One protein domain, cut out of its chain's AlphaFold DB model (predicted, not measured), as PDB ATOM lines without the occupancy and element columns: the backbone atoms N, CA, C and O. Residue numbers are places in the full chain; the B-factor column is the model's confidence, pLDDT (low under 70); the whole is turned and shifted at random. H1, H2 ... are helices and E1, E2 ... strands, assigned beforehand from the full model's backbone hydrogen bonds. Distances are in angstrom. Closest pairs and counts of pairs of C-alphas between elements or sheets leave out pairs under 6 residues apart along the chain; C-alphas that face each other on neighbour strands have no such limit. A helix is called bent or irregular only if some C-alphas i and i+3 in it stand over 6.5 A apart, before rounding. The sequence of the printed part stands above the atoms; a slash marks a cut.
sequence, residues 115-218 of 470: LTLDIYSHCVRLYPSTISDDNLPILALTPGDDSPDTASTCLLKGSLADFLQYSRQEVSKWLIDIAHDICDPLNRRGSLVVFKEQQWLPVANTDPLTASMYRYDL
ATOM      1  N   LEU A 115      -6.744  -4.019 -49.980       97.12
ATOM      2  CA  LEU A 115      -5.327  -3.839 -49.705       97.12
ATOM      3  C   LEU A 115      -4.562  -5.039 -50.275       97.12
ATOM      4  O   LEU A 115      -4.949  -6.189 -50.038       97.12
ATOM      5  N   THR A 116      -3.477  -4.777 -51.007       97.81
ATOM      6  CA  THR A 116      -2.521  -5.794 -51.469       97.81
ATOM      7  C   THR A 116      -1.146  -5.616 -50.834       97.81
ATOM      8  O   THR A 116      -0.707  -4.496 -50.561       97.81
ATOM      9  N   LEU A 117      -0.468  -6.742 -50.603       98.25
ATOM     10  CA  LEU A 117       0.964  -6.803 -50.319       98.25
ATOM     11  C   LEU A 117       1.651  -7.518 -51.477       98.25
ATOM     12  O   LEU A 117       1.395  -8.701 -51.695       98.25
ATOM     13  N   ASP A 118       2.562  -6.827 -52.149       97.62
ATOM     14  CA  ASP A 118       3.251  -7.331 -53.333       97.62
ATOM     15  C   ASP A 118       4.771  -7.429 -53.112       97.62
ATOM     16  O   ASP A 118       5.340  -6.777 -52.235       97.62
ATOM     17  N   ILE A 119       5.456  -8.221 -53.933       96.44
ATOM     18  CA  ILE A 119       6.921  -8.265 -54.044       96.44
ATOM     19  C   ILE A 119       7.310  -8.280 -55.521       96.44
ATOM     20  O   ILE A 119       6.569  -8.795 -56.357       96.44
ATOM     21  N   TYR A 120       8.468  -7.729 -55.874       94.12
ATOM     22  CA  TYR A 120       8.985  -7.885 -57.229       94.12
ATOM     23  C   TYR A 120       9.286  -9.351 -57.540       94.12
ATOM     24  O   TYR A 120      10.002 -10.017 -56.794       94.12
ATOM     25  N   SER A 121       8.783  -9.842 -58.671       89.19
ATOM     26  CA  SER A 121       8.916 -11.255 -59.035       89.19
ATOM     27  C   SER A 121      10.374 -11.674 -59.239       89.19
ATOM     28  O   SER A 121      10.755 -12.743 -58.784       89.19
ATOM     29  N   HIS A 122      11.223 -10.793 -59.779       85.62
ATOM     30  CA  HIS A 122      12.662 -11.056 -59.934       85.62
ATOM     31  C   HIS A 122      13.431 -11.155 -58.601       85.62
ATOM     32  O   HIS A 122      14.581 -11.589 -58.582       85.62
ATOM     33  N   CYS A 123      12.832 -10.739 -57.481       88.88
ATOM     34  CA  CYS A 123      13.405 -10.938 -56.150       88.88
ATOM     35  C   CYS A 123      13.020 -12.294 -55.545       88.88
ATOM     36  O   CYS A 123      13.580 -12.678 -54.518       88.88
ATOM     37  N   VAL A 124      12.062 -13.007 -56.141       87.06
ATOM     38  CA  VAL A 124      11.596 -14.306 -55.666       87.06
ATOM     39  C   VAL A 124      12.418 -15.399 -56.330       87.06
ATOM     40  O   VAL A 124      12.435 -15.539 -57.547       87.06
ATOM     41  N   ARG A 125      13.089 -16.197 -55.508       81.12
ATOM     42  CA  ARG A 125      13.825 -17.376 -55.944       81.12
ATOM     43  C   ARG A 125      12.910 -18.588 -55.898       81.12
ATOM     44  O   ARG A 125      12.537 -19.033 -54.809       81.12
ATOM     45  N   LEU A 126      12.612 -19.121 -57.076       74.06
ATOM     46  CA  LEU A 126      11.946 -20.404 -57.250       74.06
ATOM     47  C   LEU A 126      12.996 -21.512 -57.386       74.06
ATOM     48  O   LEU A 126      14.094 -21.301 -57.912       74.06
ATOM     49  N   TYR A 127      12.679 -22.692 -56.866       64.19
ATOM     50  CA  TYR A 127      13.461 -23.896 -57.139       64.19
ATOM     51  C   TYR A 127      13.054 -24.480 -58.512       64.19
ATOM     52  O   TYR A 127      11.932 -24.254 -58.966       64.19
ATOM     53  N   PRO A 128      13.938 -25.201 -59.218       60.47
ATOM     54  CA  PRO A 128      13.586 -25.831 -60.492       60.47
ATOM     55  C   PRO A 128      12.507 -26.915 -60.313       60.47
ATOM     56  O   PRO A 128      12.535 -27.672 -59.343       60.47
ATOM     57  N   SER A 129      11.583 -27.006 -61.275       53.50
ATOM     58  CA  SER A 129      10.392 -27.877 -61.243       53.50
ATOM     59  C   SER A 129      10.660 -29.356 -61.543       53.50
ATOM     60  O   SER A 129       9.849 -30.211 -61.191       53.50
ATOM     61  N   THR A 130      11.792 -29.690 -62.168       53.50
ATOM     62  CA  THR A 130      12.145 -31.066 -62.546       53.50
ATOM     63  C   THR A 130      13.509 -31.466 -61.990       53.50
ATOM     64  O   THR A 130      14.542 -31.088 -62.542       53.50
ATOM     65  N   ILE A 131      13.525 -32.300 -60.945       49.94
ATOM     66  CA  ILE A 131      14.676 -33.161 -60.648       49.94
ATOM     67  C   ILE A 131      14.393 -34.506 -61.316       49.94
ATOM     68  O   ILE A 131      13.663 -35.330 -60.783       49.94
ATOM     69  N   SER A 132      14.927 -34.712 -62.518       42.66
ATOM     70  CA  SER A 132      14.751 -35.970 -63.260       42.66
ATOM     71  C   SER A 132      15.692 -37.092 -62.789       42.66
ATOM     72  O   SER A 132      15.631 -38.190 -63.338       42.66
ATOM     73  N   ASP A 133      16.587 -36.833 -61.833       43.44
ATOM     74  CA  ASP A 133      17.640 -37.773 -61.440       43.44
ATOM     75  C   ASP A 133      17.903 -37.679 -59.927       43.44
ATOM     76  O   ASP A 133      18.266 -36.614 -59.418       43.44
ATOM     77  N   ASP A 134      17.740 -38.801 -59.218       43.72
ATOM     78  CA  ASP A 134      17.935 -38.956 -57.762       43.72
ATOM     79  C   ASP A 134      19.347 -38.554 -57.288       43.72
ATOM     80  O   ASP A 134      19.617 -38.445 -56.090       43.72
ATOM     81  N   ASN A 135      20.273 -38.313 -58.218       38.28
ATOM     82  CA  ASN A 135      21.681 -38.106 -57.922       38.28
ATOM     83  C   ASN A 135      22.102 -36.664 -57.606       38.28
ATOM     84  O   ASN A 135      23.231 -36.483 -57.153       38.28
ATOM     85  N   LEU A 136      21.267 -35.629 -57.783       46.25
ATOM     86  CA  LEU A 136      21.687 -34.247 -57.469       46.25
ATOM     87  C   LEU A 136      20.590 -33.374 -56.823       46.25
ATOM     88  O   LEU A 136      20.167 -32.376 -57.409       46.25
ATOM     89  N   PRO A 137      20.222 -33.626 -55.550       42.25
ATOM     90  CA  PRO A 137      19.439 -32.668 -54.760       42.25
ATOM     91  C   PRO A 137      20.177 -31.318 -54.560       42.25
ATOM     92  O   PRO A 137      19.547 -30.285 -54.339       42.25
ATOM     93  N   ILE A 138      21.504 -31.282 -54.778       39.31
ATOM     94  CA  ILE A 138      22.325 -30.055 -54.844       39.31
ATOM     95  C   ILE A 138      21.902 -29.139 -56.008       39.31
ATOM     96  O   ILE A 138      21.824 -27.926 -55.818       39.31
ATOM     97  N   LEU A 139      21.601 -29.688 -57.195       41.69
ATOM     98  CA  LEU A 139      21.196 -28.881 -58.356       41.69
ATOM     99  C   LEU A 139      19.837 -28.220 -58.126       41.69
ATOM    100  O   LEU A 139      19.650 -27.068 -58.493       41.69
ATOM    101  N   ALA A 140      18.938 -28.894 -57.414       42.91
ATOM    102  CA  ALA A 140      17.611 -28.376 -57.106       42.91
ATOM    103  C   ALA A 140      17.568 -27.269 -56.062       42.91
ATOM    104  O   ALA A 140      16.526 -26.657 -55.865       42.91
ATOM    105  N   LEU A 141      18.683 -27.023 -55.376       43.38
ATOM    106  CA  LEU A 141      18.861 -25.867 -54.504       43.38
ATOM    107  C   LEU A 141      19.591 -24.723 -55.219       43.38
ATOM    108  O   LEU A 141      19.712 -23.633 -54.655       43.38
ATOM    109  N   THR A 142      20.051 -24.931 -56.454       41.94
ATOM    110  CA  THR A 142      20.563 -23.870 -57.338       41.94
ATOM    111  C   THR A 142      19.365 -23.027 -57.780       41.94
ATOM    112  O   THR A 142      18.309 -23.604 -58.039       41.94
ATOM    113  N   PRO A 143      19.451 -21.683 -57.785       46.62
ATOM    114  CA  PRO A 143      18.349 -20.880 -58.304       46.62
ATOM    115  C   PRO A 143      18.081 -21.325 -59.744       46.62
ATOM    116  O   PRO A 143      19.032 -21.421 -60.520       46.62
ATOM    117  N   GLY A 144      16.825 -21.624 -60.080       50.16
ATOM    118  CA  GLY A 144      16.445 -21.646 -61.487       50.16
ATOM    119  C   GLY A 144      16.567 -20.230 -62.051       50.16
ATOM    120  O   GLY A 144      16.408 -19.258 -61.309       50.16
ATOM    121  N   ASP A 145      16.812 -20.106 -63.353       55.03
ATOM    122  CA  ASP A 145      16.660 -18.825 -64.066       55.03
ATOM    123  C   ASP A 145      15.172 -18.412 -64.185       55.03
ATOM    124  O   ASP A 145      14.842 -17.365 -64.746       55.03
ATOM    125  N   ASP A 146      14.271 -19.224 -63.628       55.06
ATOM    126  CA  ASP A 146      12.828 -19.045 -63.659       55.06
ATOM    127  C   ASP A 146      12.394 -17.978 -62.637       55.06
ATOM    128  O   ASP A 146      12.253 -18.224 -61.437       55.06
ATOM    129  N   SER A 147      12.165 -16.761 -63.133       57.97
ATOM    130  CA  SER A 147      11.363 -15.737 -62.455       57.97
ATOM    131  C   SER A 147       9.899 -15.906 -62.872       57.97
ATOM    132  O   SER A 147       9.651 -16.239 -64.031       57.97
ATOM    133  N   PRO A 148       8.909 -15.610 -62.005       63.22
ATOM    134  CA  PRO A 148       7.527 -15.475 -62.456       63.22
ATOM    135  C   PRO A 148       7.449 -14.502 -63.646       63.22
ATOM    136  O   PRO A 148       8.091 -13.451 -63.606       63.22
ATOM    137  N   ASP A 149       6.618 -14.799 -64.651       66.81
ATOM    138  CA  ASP A 149       6.447 -14.000 -65.888       66.81
ATOM    139  C   ASP A 149       5.872 -12.585 -65.663       66.81
ATOM    140  O   ASP A 149       5.651 -11.811 -66.597       66.81
ATOM    141  N   THR A 150       5.586 -12.233 -64.413       79.69
ATOM    142  CA  THR A 150       4.968 -10.963 -64.029       79.69
ATOM    143  C   THR A 150       6.005 -10.013 -63.437       79.69
ATOM    144  O   THR A 150       7.050 -10.428 -62.954       79.69
ATOM    145  N   ALA A 151       5.730  -8.706 -63.463       87.88
ATOM    146  CA  ALA A 151       6.616  -7.728 -62.824       87.88
ATOM    147  C   ALA A 151       6.604  -7.837 -61.285       87.88
ATOM    148  O   ALA A 151       7.596  -7.509 -60.628       87.88
ATOM    149  N   SER A 152       5.484  -8.283 -60.710       92.38
ATOM    150  CA  SER A 152       5.282  -8.402 -59.269       92.38
ATOM    151  C   SER A 152       4.373  -9.574 -58.916       92.38
ATOM    152  O   SER A 152       3.338  -9.781 -59.549       92.38
ATOM    153  N   THR A 153       4.707 -10.253 -57.828       93.44
ATOM    154  CA  THR A 153       3.920 -11.320 -57.224       93.44
ATOM    155  C   THR A 153       3.082 -10.735 -56.090       93.44
ATOM    156  O   THR A 153       3.631 -10.194 -55.130       93.44
ATOM    157  N   CYS A 154       1.755 -10.858 -56.183       96.44
ATOM    158  CA  CYS A 154       0.853 -10.499 -55.090       96.44
ATOM    159  C   CYS A 154       0.889 -11.594 -54.022       96.44
ATOM    160  O   CYS A 154       0.560 -12.741 -54.314       96.44
ATOM    161  N   LEU A 155       1.314 -11.247 -52.808       96.56
ATOM    162  CA  LEU A 155       1.468 -12.170 -51.684       96.56
ATOM    163  C   LEU A 155       0.173 -12.259 -50.875       96.56
ATOM    164  O   LEU A 155      -0.344 -13.352 -50.644       96.56
ATOM    165  N   LEU A 156      -0.366 -11.105 -50.471       97.88
ATOM    166  CA  LEU A 156      -1.592 -11.009 -49.676       97.88
ATOM    167  C   LEU A 156      -2.610 -10.081 -50.333       97.88
ATOM    168  O   LEU A 156      -2.245  -9.066 -50.926       97.88
ATOM    169  N   LYS A 157      -3.893 -10.394 -50.151       97.44
ATOM    170  CA  LYS A 157      -5.026  -9.578 -50.589       97.44
ATOM    171  C   LYS A 157      -6.214  -9.734 -49.640       97.44
ATOM    172  O   LYS A 157      -6.540 -10.837 -49.211       97.44
ATOM    173  N   GLY A 158      -6.893  -8.631 -49.346       96.50
ATOM    174  CA  GLY A 158      -8.086  -8.607 -48.493       96.50
ATOM    175  C   GLY A 158      -8.660  -7.199 -48.363       96.50
ATOM    176  O   GLY A 158      -8.102  -6.260 -48.925       96.50
ATOM    177  N   SER A 159      -9.777  -7.040 -47.651       96.06
ATOM    178  CA  SER A 159     -10.342  -5.707 -47.407       96.06
ATOM    179  C   SER A 159      -9.480  -4.922 -46.417       96.06
ATOM    180  O   SER A 159      -8.927  -5.502 -45.479       96.06
ATOM    181  N   LEU A 160      -9.391  -3.600 -46.573       95.69
ATOM    182  CA  LEU A 160      -8.694  -2.757 -45.601       95.69
ATOM    183  C   LEU A 160      -9.272  -2.935 -44.184       95.69
ATOM    184  O   LEU A 160      -8.512  -2.984 -43.219       95.69
ATOM    185  N   ALA A 161     -10.596  -3.096 -44.062       95.31
ATOM    186  CA  ALA A 161     -11.263  -3.395 -42.796       95.31
ATOM    187  C   ALA A 161     -10.696  -4.644 -42.105       95.31
ATOM    188  O   ALA A 161     -10.412  -4.599 -40.907       95.31
ATOM    189  N   ASP A 162     -10.502  -5.740 -42.850       94.94
ATOM    190  CA  ASP A 162      -9.911  -6.961 -42.303       94.94
ATOM    191  C   ASP A 162      -8.480  -6.683 -41.820       94.94
ATOM    192  O   ASP A 162      -8.156  -6.968 -40.672       94.94
ATOM    193  N   PHE A 163      -7.621  -6.072 -42.645       96.44
ATOM    194  CA  PHE A 163      -6.237  -5.766 -42.249       96.44
ATOM    195  C   PHE A 163      -6.167  -4.892 -40.986       96.44
ATOM    196  O   PHE A 163      -5.344  -5.140 -40.101       96.44
ATOM    197  N   LEU A 164      -7.055  -3.903 -40.856       95.62
ATOM    198  CA  LEU A 164      -7.166  -3.070 -39.657       95.62
ATOM    199  C   LEU A 164      -7.627  -3.869 -38.429       95.62
ATOM    200  O   LEU A 164      -7.125  -3.645 -37.327       95.62
ATOM    201  N   GLN A 165      -8.527  -4.840 -38.610       94.69
ATOM    202  CA  GLN A 165      -8.989  -5.707 -37.527       94.69
ATOM    203  C   GLN A 165      -7.846  -6.529 -36.910       94.69
ATOM    204  O   GLN A 165      -7.789  -6.648 -35.686       94.69
ATOM    205  N   TYR A 166      -6.948  -7.095 -37.728       95.19
ATOM    206  CA  TYR A 166      -5.837  -7.924 -37.229       95.19
ATOM    207  C   TYR A 166      -4.620  -7.106 -36.791       95.19
ATOM    208  O   TYR A 166      -3.931  -7.516 -35.862       95.19
ATOM    209  N   SER A 167      -4.357  -5.956 -37.419       94.19
ATOM    210  CA  SER A 167      -3.222  -5.099 -37.042       94.19
ATOM    211  C   SER A 167      -3.438  -4.331 -35.739       94.19
ATOM    212  O   SER A 167      -2.469  -4.026 -35.046       94.19
ATOM    213  N   ARG A 168      -4.689  -4.028 -35.368       90.75
ATOM    214  CA  ARG A 168      -5.048  -3.372 -34.098       90.75
ATOM    215  C   ARG A 168      -4.152  -2.160 -33.792       90.75
ATOM    216  O   ARG A 168      -4.108  -1.204 -34.557       90.75
ATOM    217  N   GLN A 169      -3.456  -2.190 -32.654       91.31
ATOM    218  CA  GLN A 169      -2.571  -1.122 -32.184       91.31
ATOM    219  C   GLN A 169      -1.196  -1.149 -32.865       91.31
ATOM    220  O   GLN A 169      -0.464  -0.166 -32.790       91.31
ATOM    221  N   GLU A 170      -0.840  -2.250 -33.530       91.75
ATOM    222  CA  GLU A 170       0.429  -2.396 -34.244       91.75
ATOM    223  C   GLU A 170       0.398  -1.753 -35.629       91.75
ATOM    224  O   GLU A 170       1.457  -1.560 -36.216       91.75
ATOM    225  N   VAL A 171      -0.777  -1.380 -36.147       93.88
ATOM    226  CA  VAL A 171      -0.920  -0.657 -37.421       93.88
ATOM    227  C   VAL A 171      -0.066  -1.290 -38.541       93.88
ATOM    228  O   VAL A 171      -0.194  -2.483 -38.818       93.88
ATOM    229  N   SER A 172       0.818  -0.543 -39.205       97.19
ATOM    230  CA  SER A 172       1.722  -1.077 -40.228       97.19
ATOM    231  C   SER A 172       2.763  -2.074 -39.714       97.19
ATOM    232  O   SER A 172       3.187  -2.922 -40.501       97.19
ATOM    233  N   LYS A 173       3.177  -2.025 -38.436       97.75
ATOM    234  CA  LYS A 173       4.158  -2.968 -37.868       97.75
ATOM    235  C   LYS A 173       3.713  -4.410 -38.068       97.75
ATOM    236  O   LYS A 173       4.537  -5.242 -38.436       97.75
ATOM    237  N   TRP A 174       2.422  -4.678 -37.894       97.81
ATOM    238  CA  TRP A 174       1.856  -6.000 -38.131       97.81
ATOM    239  C   TRP A 174       2.114  -6.477 -39.567       97.81
ATOM    240  O   TRP A 174       2.646  -7.564 -39.781       97.81
ATOM    241  N   LEU A 175       1.816  -5.637 -40.567       98.25
ATOM    242  CA  LEU A 175       2.034  -5.972 -41.978       98.25
ATOM    243  C   LEU A 175       3.527  -6.095 -42.322       98.25
ATOM    244  O   LEU A 175       3.896  -6.948 -43.125       98.25
ATOM    245  N   ILE A 176       4.382  -5.276 -41.702       98.38
ATOM    246  CA  ILE A 176       5.844  -5.353 -41.839       98.38
ATOM    247  C   ILE A 176       6.361  -6.697 -41.313       98.38
ATOM    248  O   ILE A 176       7.094  -7.382 -42.023       98.38
ATOM    249  N   ASP A 177       5.955  -7.099 -40.105       97.94
ATOM    250  CA  ASP A 177       6.375  -8.369 -39.505       97.94
ATOM    251  C   ASP A 177       5.882  -9.571 -40.328       97.94
ATOM    252  O   ASP A 177       6.648 -10.514 -40.541       97.94
ATOM    253  N   ILE A 178       4.660  -9.510 -40.868       98.19
ATOM    254  CA  ILE A 178       4.133 -10.529 -41.787       98.19
ATOM    255  C   ILE A 178       4.906 -10.563 -43.107       98.19
ATOM    256  O   ILE A 178       5.236 -11.645 -43.588       98.19
ATOM    257  N   ALA A 179       5.244  -9.412 -43.690       97.81
ATOM    258  CA  ALA A 179       6.060  -9.366 -44.899       97.81
ATOM    259  C   ALA A 179       7.458  -9.959 -44.650       97.81
ATOM    260  O   ALA A 179       7.964 -10.721 -45.474       97.81
ATOM    261  N   HIS A 180       8.056  -9.688 -43.483       97.38
ATOM    262  CA  HIS A 180       9.278 -10.361 -43.042       97.38
ATOM    263  C   HIS A 180       9.083 -11.870 -42.919       97.38
ATOM    264  O   HIS A 180       9.926 -12.613 -43.400       97.38
ATOM    265  N   ASP A 181       7.988 -12.335 -42.326       96.56
ATOM    266  CA  ASP A 181       7.705 -13.764 -42.157       96.56
ATOM    267  C   ASP A 181       7.483 -14.524 -43.470       96.56
ATOM    268  O   ASP A 181       7.890 -15.683 -43.608       96.56
ATOM    269  N   ILE A 182       6.866 -13.873 -44.455       95.38
ATOM    270  CA  ILE A 182       6.664 -14.445 -45.787       95.38
ATOM    271  C   ILE A 182       7.981 -14.485 -46.559       95.38
ATOM    272  O   ILE A 182       8.288 -15.497 -47.182       95.38
ATOM    273  N   CYS A 183       8.742 -13.391 -46.539       94.19
ATOM    274  CA  CYS A 183       9.832 -13.183 -47.485       94.19
ATOM    275  C   CYS A 183      11.218 -13.481 -46.906       94.19
ATOM    276  O   CYS A 183      12.069 -14.004 -47.604       94.19
ATOM    277  N   ASP A 184      11.515 -13.106 -45.666       91.38
ATOM    278  CA  ASP A 184      12.871 -13.221 -45.110       91.38
ATOM    279  C   ASP A 184      12.841 -13.360 -43.578       91.38
ATOM    280  O   ASP A 184      13.363 -12.493 -42.870       91.38
ATOM    281  N   PRO A 185      12.221 -14.427 -43.035       91.81
ATOM    282  CA  PRO A 185      11.908 -14.534 -41.605       91.81
ATOM    283  C   PRO A 185      13.140 -14.464 -40.696       91.81
ATOM    284  O   PRO A 185      13.035 -13.985 -39.562       91.81
ATOM    285  N   LEU A 186      14.297 -14.907 -41.204       87.81
ATOM    286  CA  LEU A 186      15.564 -14.932 -40.477       87.81
ATOM    287  C   LEU A 186      16.303 -13.588 -40.531       87.81
ATOM    288  O   LEU A 186      16.714 -13.083 -39.490       87.81
ATOM    289  N   ASN A 187      16.498 -13.015 -41.725       89.19
ATOM    290  CA  ASN A 187      17.369 -11.842 -41.882       89.19
ATOM    291  C   ASN A 187      16.599 -10.521 -41.932       89.19
ATOM    292  O   ASN A 187      17.194  -9.473 -41.693       89.19
ATOM    293  N   ARG A 188      15.300 -10.564 -42.261       94.81
ATOM    294  CA  ARG A 188      14.396  -9.409 -42.310       94.81
ATOM    295  C   ARG A 188      14.963  -8.216 -43.094       94.81
ATOM    296  O   ARG A 188      14.837  -7.070 -42.671       94.81
ATOM    297  N   ARG A 189      15.636  -8.475 -44.223       94.62
ATOM    298  CA  ARG A 189      16.435  -7.460 -44.943       94.62
ATOM    299  C   ARG A 189      15.612  -6.441 -45.726       94.62
ATOM    300  O   ARG A 189      16.150  -5.405 -46.106       94.62
ATOM    301  N   GLY A 190      14.358  -6.753 -46.036       96.62
ATOM    302  CA  GLY A 190      13.499  -5.879 -46.824       96.62
ATOM    303  C   GLY A 190      12.738  -4.867 -45.977       96.62
ATOM    304  O   GLY A 190      12.703  -4.936 -44.746       96.62
ATOM    305  N   SER A 191      12.126  -3.913 -46.667       97.94
ATOM    306  CA  SER A 191      11.330  -2.832 -46.088       97.94
ATOM    307  C   SER A 191       9.974  -2.752 -46.770       97.94
ATOM    308  O   SER A 191       9.859  -2.971 -47.972       97.94
ATOM    309  N   LEU A 192       8.937  -2.416 -46.009       98.31
ATOM    310  CA  LEU A 192       7.622  -2.160 -46.579       98.31
ATOM    311  C   LEU A 192       7.586  -0.739 -47.150       98.31
ATOM    312  O   LEU A 192       7.982   0.214 -46.480       98.31
ATOM    313  N   VAL A 193       7.104  -0.597 -48.380       98.38
ATOM    314  CA  VAL A 193       6.955   0.683 -49.075       98.38
ATOM    315  C   VAL A 193       5.532   0.858 -49.598       98.38
ATOM    316  O   VAL A 193       4.811  -0.111 -49.844       98.38
ATOM    317  N   VAL A 194       5.127   2.110 -49.789       97.44
ATOM    318  CA  VAL A 194       3.824   2.506 -50.331       97.44
ATOM    319  C   VAL A 194       4.012   3.489 -51.481       97.44
ATOM    320  O   VAL A 194       4.896   4.344 -51.427       97.44
ATOM    321  N   PHE A 195       3.185   3.388 -52.522       93.31
ATOM    322  CA  PHE A 195       3.230   4.323 -53.645       93.31
ATOM    323  C   PHE A 195       2.404   5.577 -53.336       93.31
ATOM    324  O   PHE A 195       1.178   5.513 -53.231       93.31
ATOM    325  N   LYS A 196       3.070   6.720 -53.177       93.00
ATOM    326  CA  LYS A 196       2.456   8.036 -52.937       93.00
ATOM    327  C   LYS A 196       3.172   9.070 -53.790       93.00
ATOM    328  O   LYS A 196       4.386   9.002 -53.923       93.00
ATOM    329  N   GLU A 197       2.426  10.009 -54.372       91.94
ATOM    330  CA  GLU A 197       3.018  11.132 -55.126       91.94
ATOM    331  C   GLU A 197       4.050  10.668 -56.174       91.94
ATOM    332  O   GLU A 197       5.144  11.210 -56.304       91.94
ATOM    333  N   GLN A 198       3.700   9.605 -56.911       93.06
ATOM    334  CA  GLN A 198       4.533   9.010 -57.961       93.06
ATOM    335  C   GLN A 198       5.872   8.419 -57.472       93.06
ATOM    336  O   GLN A 198       6.751   8.128 -58.283       93.06
ATOM    337  N   GLN A 199       6.028   8.195 -56.166       95.81
ATOM    338  CA  GLN A 199       7.240   7.658 -55.552       95.81
ATOM    339  C   GLN A 199       6.924   6.524 -54.572       95.81
ATOM    340  O   GLN A 199       5.844   6.451 -53.987       95.81
ATOM    341  N   TRP A 200       7.887   5.621 -54.391       96.19
ATOM    342  CA  TRP A 200       7.831   4.591 -53.356       96.19
ATOM    343  C   TRP A 200       8.423   5.148 -52.069       96.19
ATOM    344  O   TRP A 200       9.607   5.475 -52.025       96.19
ATOM    345  N   LEU A 201       7.594   5.269 -51.037       97.69
ATOM    346  CA  LEU A 201       7.994   5.796 -49.737       97.69
ATOM    347  C   LEU A 201       8.036   4.670 -48.700       97.69
ATOM    348  O   LEU A 201       7.136   3.827 -48.702       97.69
ATOM    349  N   PRO A 202       9.042   4.643 -47.810       97.88
ATOM    350  CA  PRO A 202       9.107   3.662 -46.736       97.88
ATOM    351  C   PRO A 202       7.951   3.848 -45.752       97.88
ATOM    352  O   PRO A 202       7.539   4.972 -45.467       97.88
ATOM    353  N   VAL A 203       7.453   2.734 -45.225       98.12
ATOM    354  CA  VAL A 203       6.409   2.689 -44.199       98.12
ATOM    355  C   VAL A 203       7.074   2.473 -42.844       98.12
ATOM    356  O   VAL A 203       7.755   1.470 -42.631       98.12
ATOM    357  N   ALA A 204       6.888   3.410 -41.918       97.75
ATOM    358  CA  ALA A 204       7.339   3.260 -40.540       97.75
ATOM    359  C   ALA A 204       6.385   2.348 -39.758       97.75
ATOM    360  O   ALA A 204       5.203   2.281 -40.072       97.75
ATOM    361  N   ASN A 205       6.871   1.713 -38.687       97.25
ATOM    362  CA  ASN A 205       6.107   0.788 -37.829       97.25
ATOM    363  C   ASN A 205       4.847   1.388 -37.178       97.25
ATOM    364  O   ASN A 205       4.018   0.652 -36.660       97.25
ATOM    365  N   THR A 206       4.741   2.713 -37.131       97.06
ATOM    366  CA  THR A 206       3.629   3.440 -36.504       97.06
ATOM    367  C   THR A 206       2.683   4.063 -37.522       97.06
ATOM    368  O   THR A 206       1.719   4.722 -37.132       97.06
ATOM    369  N   ASP A 207       2.970   3.913 -38.815       96.94
ATOM    370  CA  ASP A 207       2.128   4.476 -39.860       96.94
ATOM    371  C   ASP A 207       0.791   3.727 -39.921       96.94
ATOM    372  O   ASP A 207       0.754   2.498 -39.822       96.94
ATOM    373  N   PRO A 208      -0.331   4.435 -40.112       96.12
ATOM    374  CA  PRO A 208      -1.612   3.778 -40.299       96.12
ATOM    375  C   PRO A 208      -1.630   2.996 -41.621       96.12
ATOM    376  O   PRO A 208      -1.051   3.410 -42.631       96.12
ATOM    377  N   LEU A 209      -2.354   1.875 -41.632       95.38
ATOM    378  CA  LEU A 209      -2.669   1.172 -42.873       95.38
ATOM    379  C   LEU A 209      -3.773   1.940 -43.605       95.38
ATOM    380  O   LEU A 209      -4.917   1.964 -43.159       95.38
ATOM    381  N   THR A 210      -3.424   2.608 -44.702       94.50
ATOM    382  CA  THR A 210      -4.360   3.458 -45.461       94.50
ATOM    383  C   THR A 210      -4.271   3.272 -46.968       94.50
ATOM    384  O   THR A 210      -5.102   3.814 -47.690       94.50
ATOM    385  N   ALA A 211      -3.241   2.592 -47.472       94.38
ATOM    386  CA  ALA A 211      -3.047   2.430 -48.905       94.38
ATOM    387  C   ALA A 211      -3.688   1.144 -49.424       94.38
ATOM    388  O   ALA A 211      -3.795   0.150 -48.709       94.38
ATOM    389  N   SER A 212      -4.072   1.158 -50.697       95.06
ATOM    390  CA  SER A 212      -4.557  -0.032 -51.396       95.06
ATOM    391  C   SER A 212      -3.430  -0.969 -51.832       95.06
ATOM    392  O   SER A 212      -3.679  -2.141 -52.080       95.06
ATOM    393  N   MET A 213      -2.193  -0.474 -51.925       96.50
ATOM    394  CA  MET A 213      -1.040  -1.243 -52.389       96.50
ATOM    395  C   MET A 213       0.181  -0.960 -51.521       96.50
ATOM    396  O   MET A 213       0.657   0.176 -51.432       96.50
ATOM    397  N   TYR A 214       0.701  -2.025 -50.927       98.19
ATOM    398  CA  TYR A 214       1.983  -2.067 -50.248       98.19
ATOM    399  C   TYR A 214       2.918  -3.000 -51.005       98.19
ATOM    400  O   TYR A 214       2.489  -4.012 -51.556       98.19
ATOM    401  N   ARG A 215       4.214  -2.694 -50.999       98.00
ATOM    402  CA  ARG A 215       5.235  -3.570 -51.572       98.00
ATOM    403  C   ARG A 215       6.322  -3.859 -50.555       98.00
ATOM    404  O   ARG A 215       6.770  -2.959 -49.853       98.00
ATOM    405  N   TYR A 216       6.762  -5.105 -50.493       98.25
ATOM    406  CA  TYR A 216       7.975  -5.485 -49.791       98.25
ATOM    407  C   TYR A 216       9.176  -5.315 -50.728       98.25
ATOM    408  O   TYR A 216       9.315  -6.025 -51.724       98.25
ATOM    409  N   ASP A 217      10.011  -4.326 -50.430       97.38
ATOM    410  CA  ASP A 217      11.171  -3.930 -51.225       97.38
ATOM    411  C   ASP A 217      12.442  -4.546 -50.635       97.38
ATOM    412  O   ASP A 217      12.675  -4.482 -49.425       97.38
ATOM    413  N   LEU A 218      13.262  -5.162 -51.484       94.75
ATOM    414  CA  LEU A 218      14.516  -5.796 -51.086       94.75
ATOM    415  C   LEU A 218      15.716  -4.983 -51.585       94.75
ATOM    416  O   LEU A 218      15.639  -4.377 -52.654       94.75
TER     417      LEU A 218
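AT A GLANCE: This is residues 115 to 218 of the 470 residues of an uncharacterized protein of Laccaria amethystina LaAM-08-1 (UniProt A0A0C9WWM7). A strongly twisted sheet of five strands is covered on one face by H2, while H1 meets H2 at a corner. The long loop of residues 121 to 151 makes an arm, and its residues 132 to 138 stick out free. The printed part has 104 residues, with E1, E2, H1, H2, E3, E4 and E5 along the chain; the mixed sheet has the order E2, E1, E5, E3, E4, and the class is mixed, helices and strands, in two layers, H1 and H2 on one face of the sheet. It is loose, with a radius of gyration of the C-alphas of 16.4 A, and spans 51 by 28 by 23 A.

IN THESE COORDINATES: E1, residues 115 to 120, begins at C-alpha (-5.327, -3.839, -49.705). E2, residues 152 to 159, measures 19.8 A and bends by 61 degrees at residue 155. E5 is residues 213 to 217, ending at C-alpha (11.171, -3.930, -51.225); E3 is residues 191 to 196 and E4 residues 199 to 202. H2, residues 172 to 183, measures 16.3 A. H1, residues 160 to 170, is irregular: C-alphas 166 and 169 are 9.1 A apart.

HOW THE PARTS SIT: E1 and E2 form an antiparallel hairpin, with N 117 and O 156 at 2.9 A. E1 and E5 are parallel, with N 214 and O 116 at 2.9 A. E5 and E3 are antiparallel, with N 193 and O 215 at 2.8 A. E3 and E4 form a hairpin, with N 194 and O 201 at 2.9 A. E2, H1 H2, E3 is a split strand-helix-strand unit, E1 and E5 between its strands, with a right-handed crossover. H2 is on the sheet at a height of 8.7 A, over E1 and E5; the closest C-alphas of H2 and E5 are those of Ala 179 and Tyr 216, 6.5 A apart. H1 is on the sheet too, and touches H2 only at the corner, at Ser 167 and Trp 174, whose C-alphas are 5.3 A apart. Every O i to N i+4 pair of H2 is within hydrogen-bond range, and 5 of 7 in H1.

THE WHOLE: The two C-alphas farthest apart, of Asn 135 and Glu 197, are 52.7 A apart. The printed part has no cut, and the link from E1 to E2 is long. pLDDT is under 70 at residues 127 to 149.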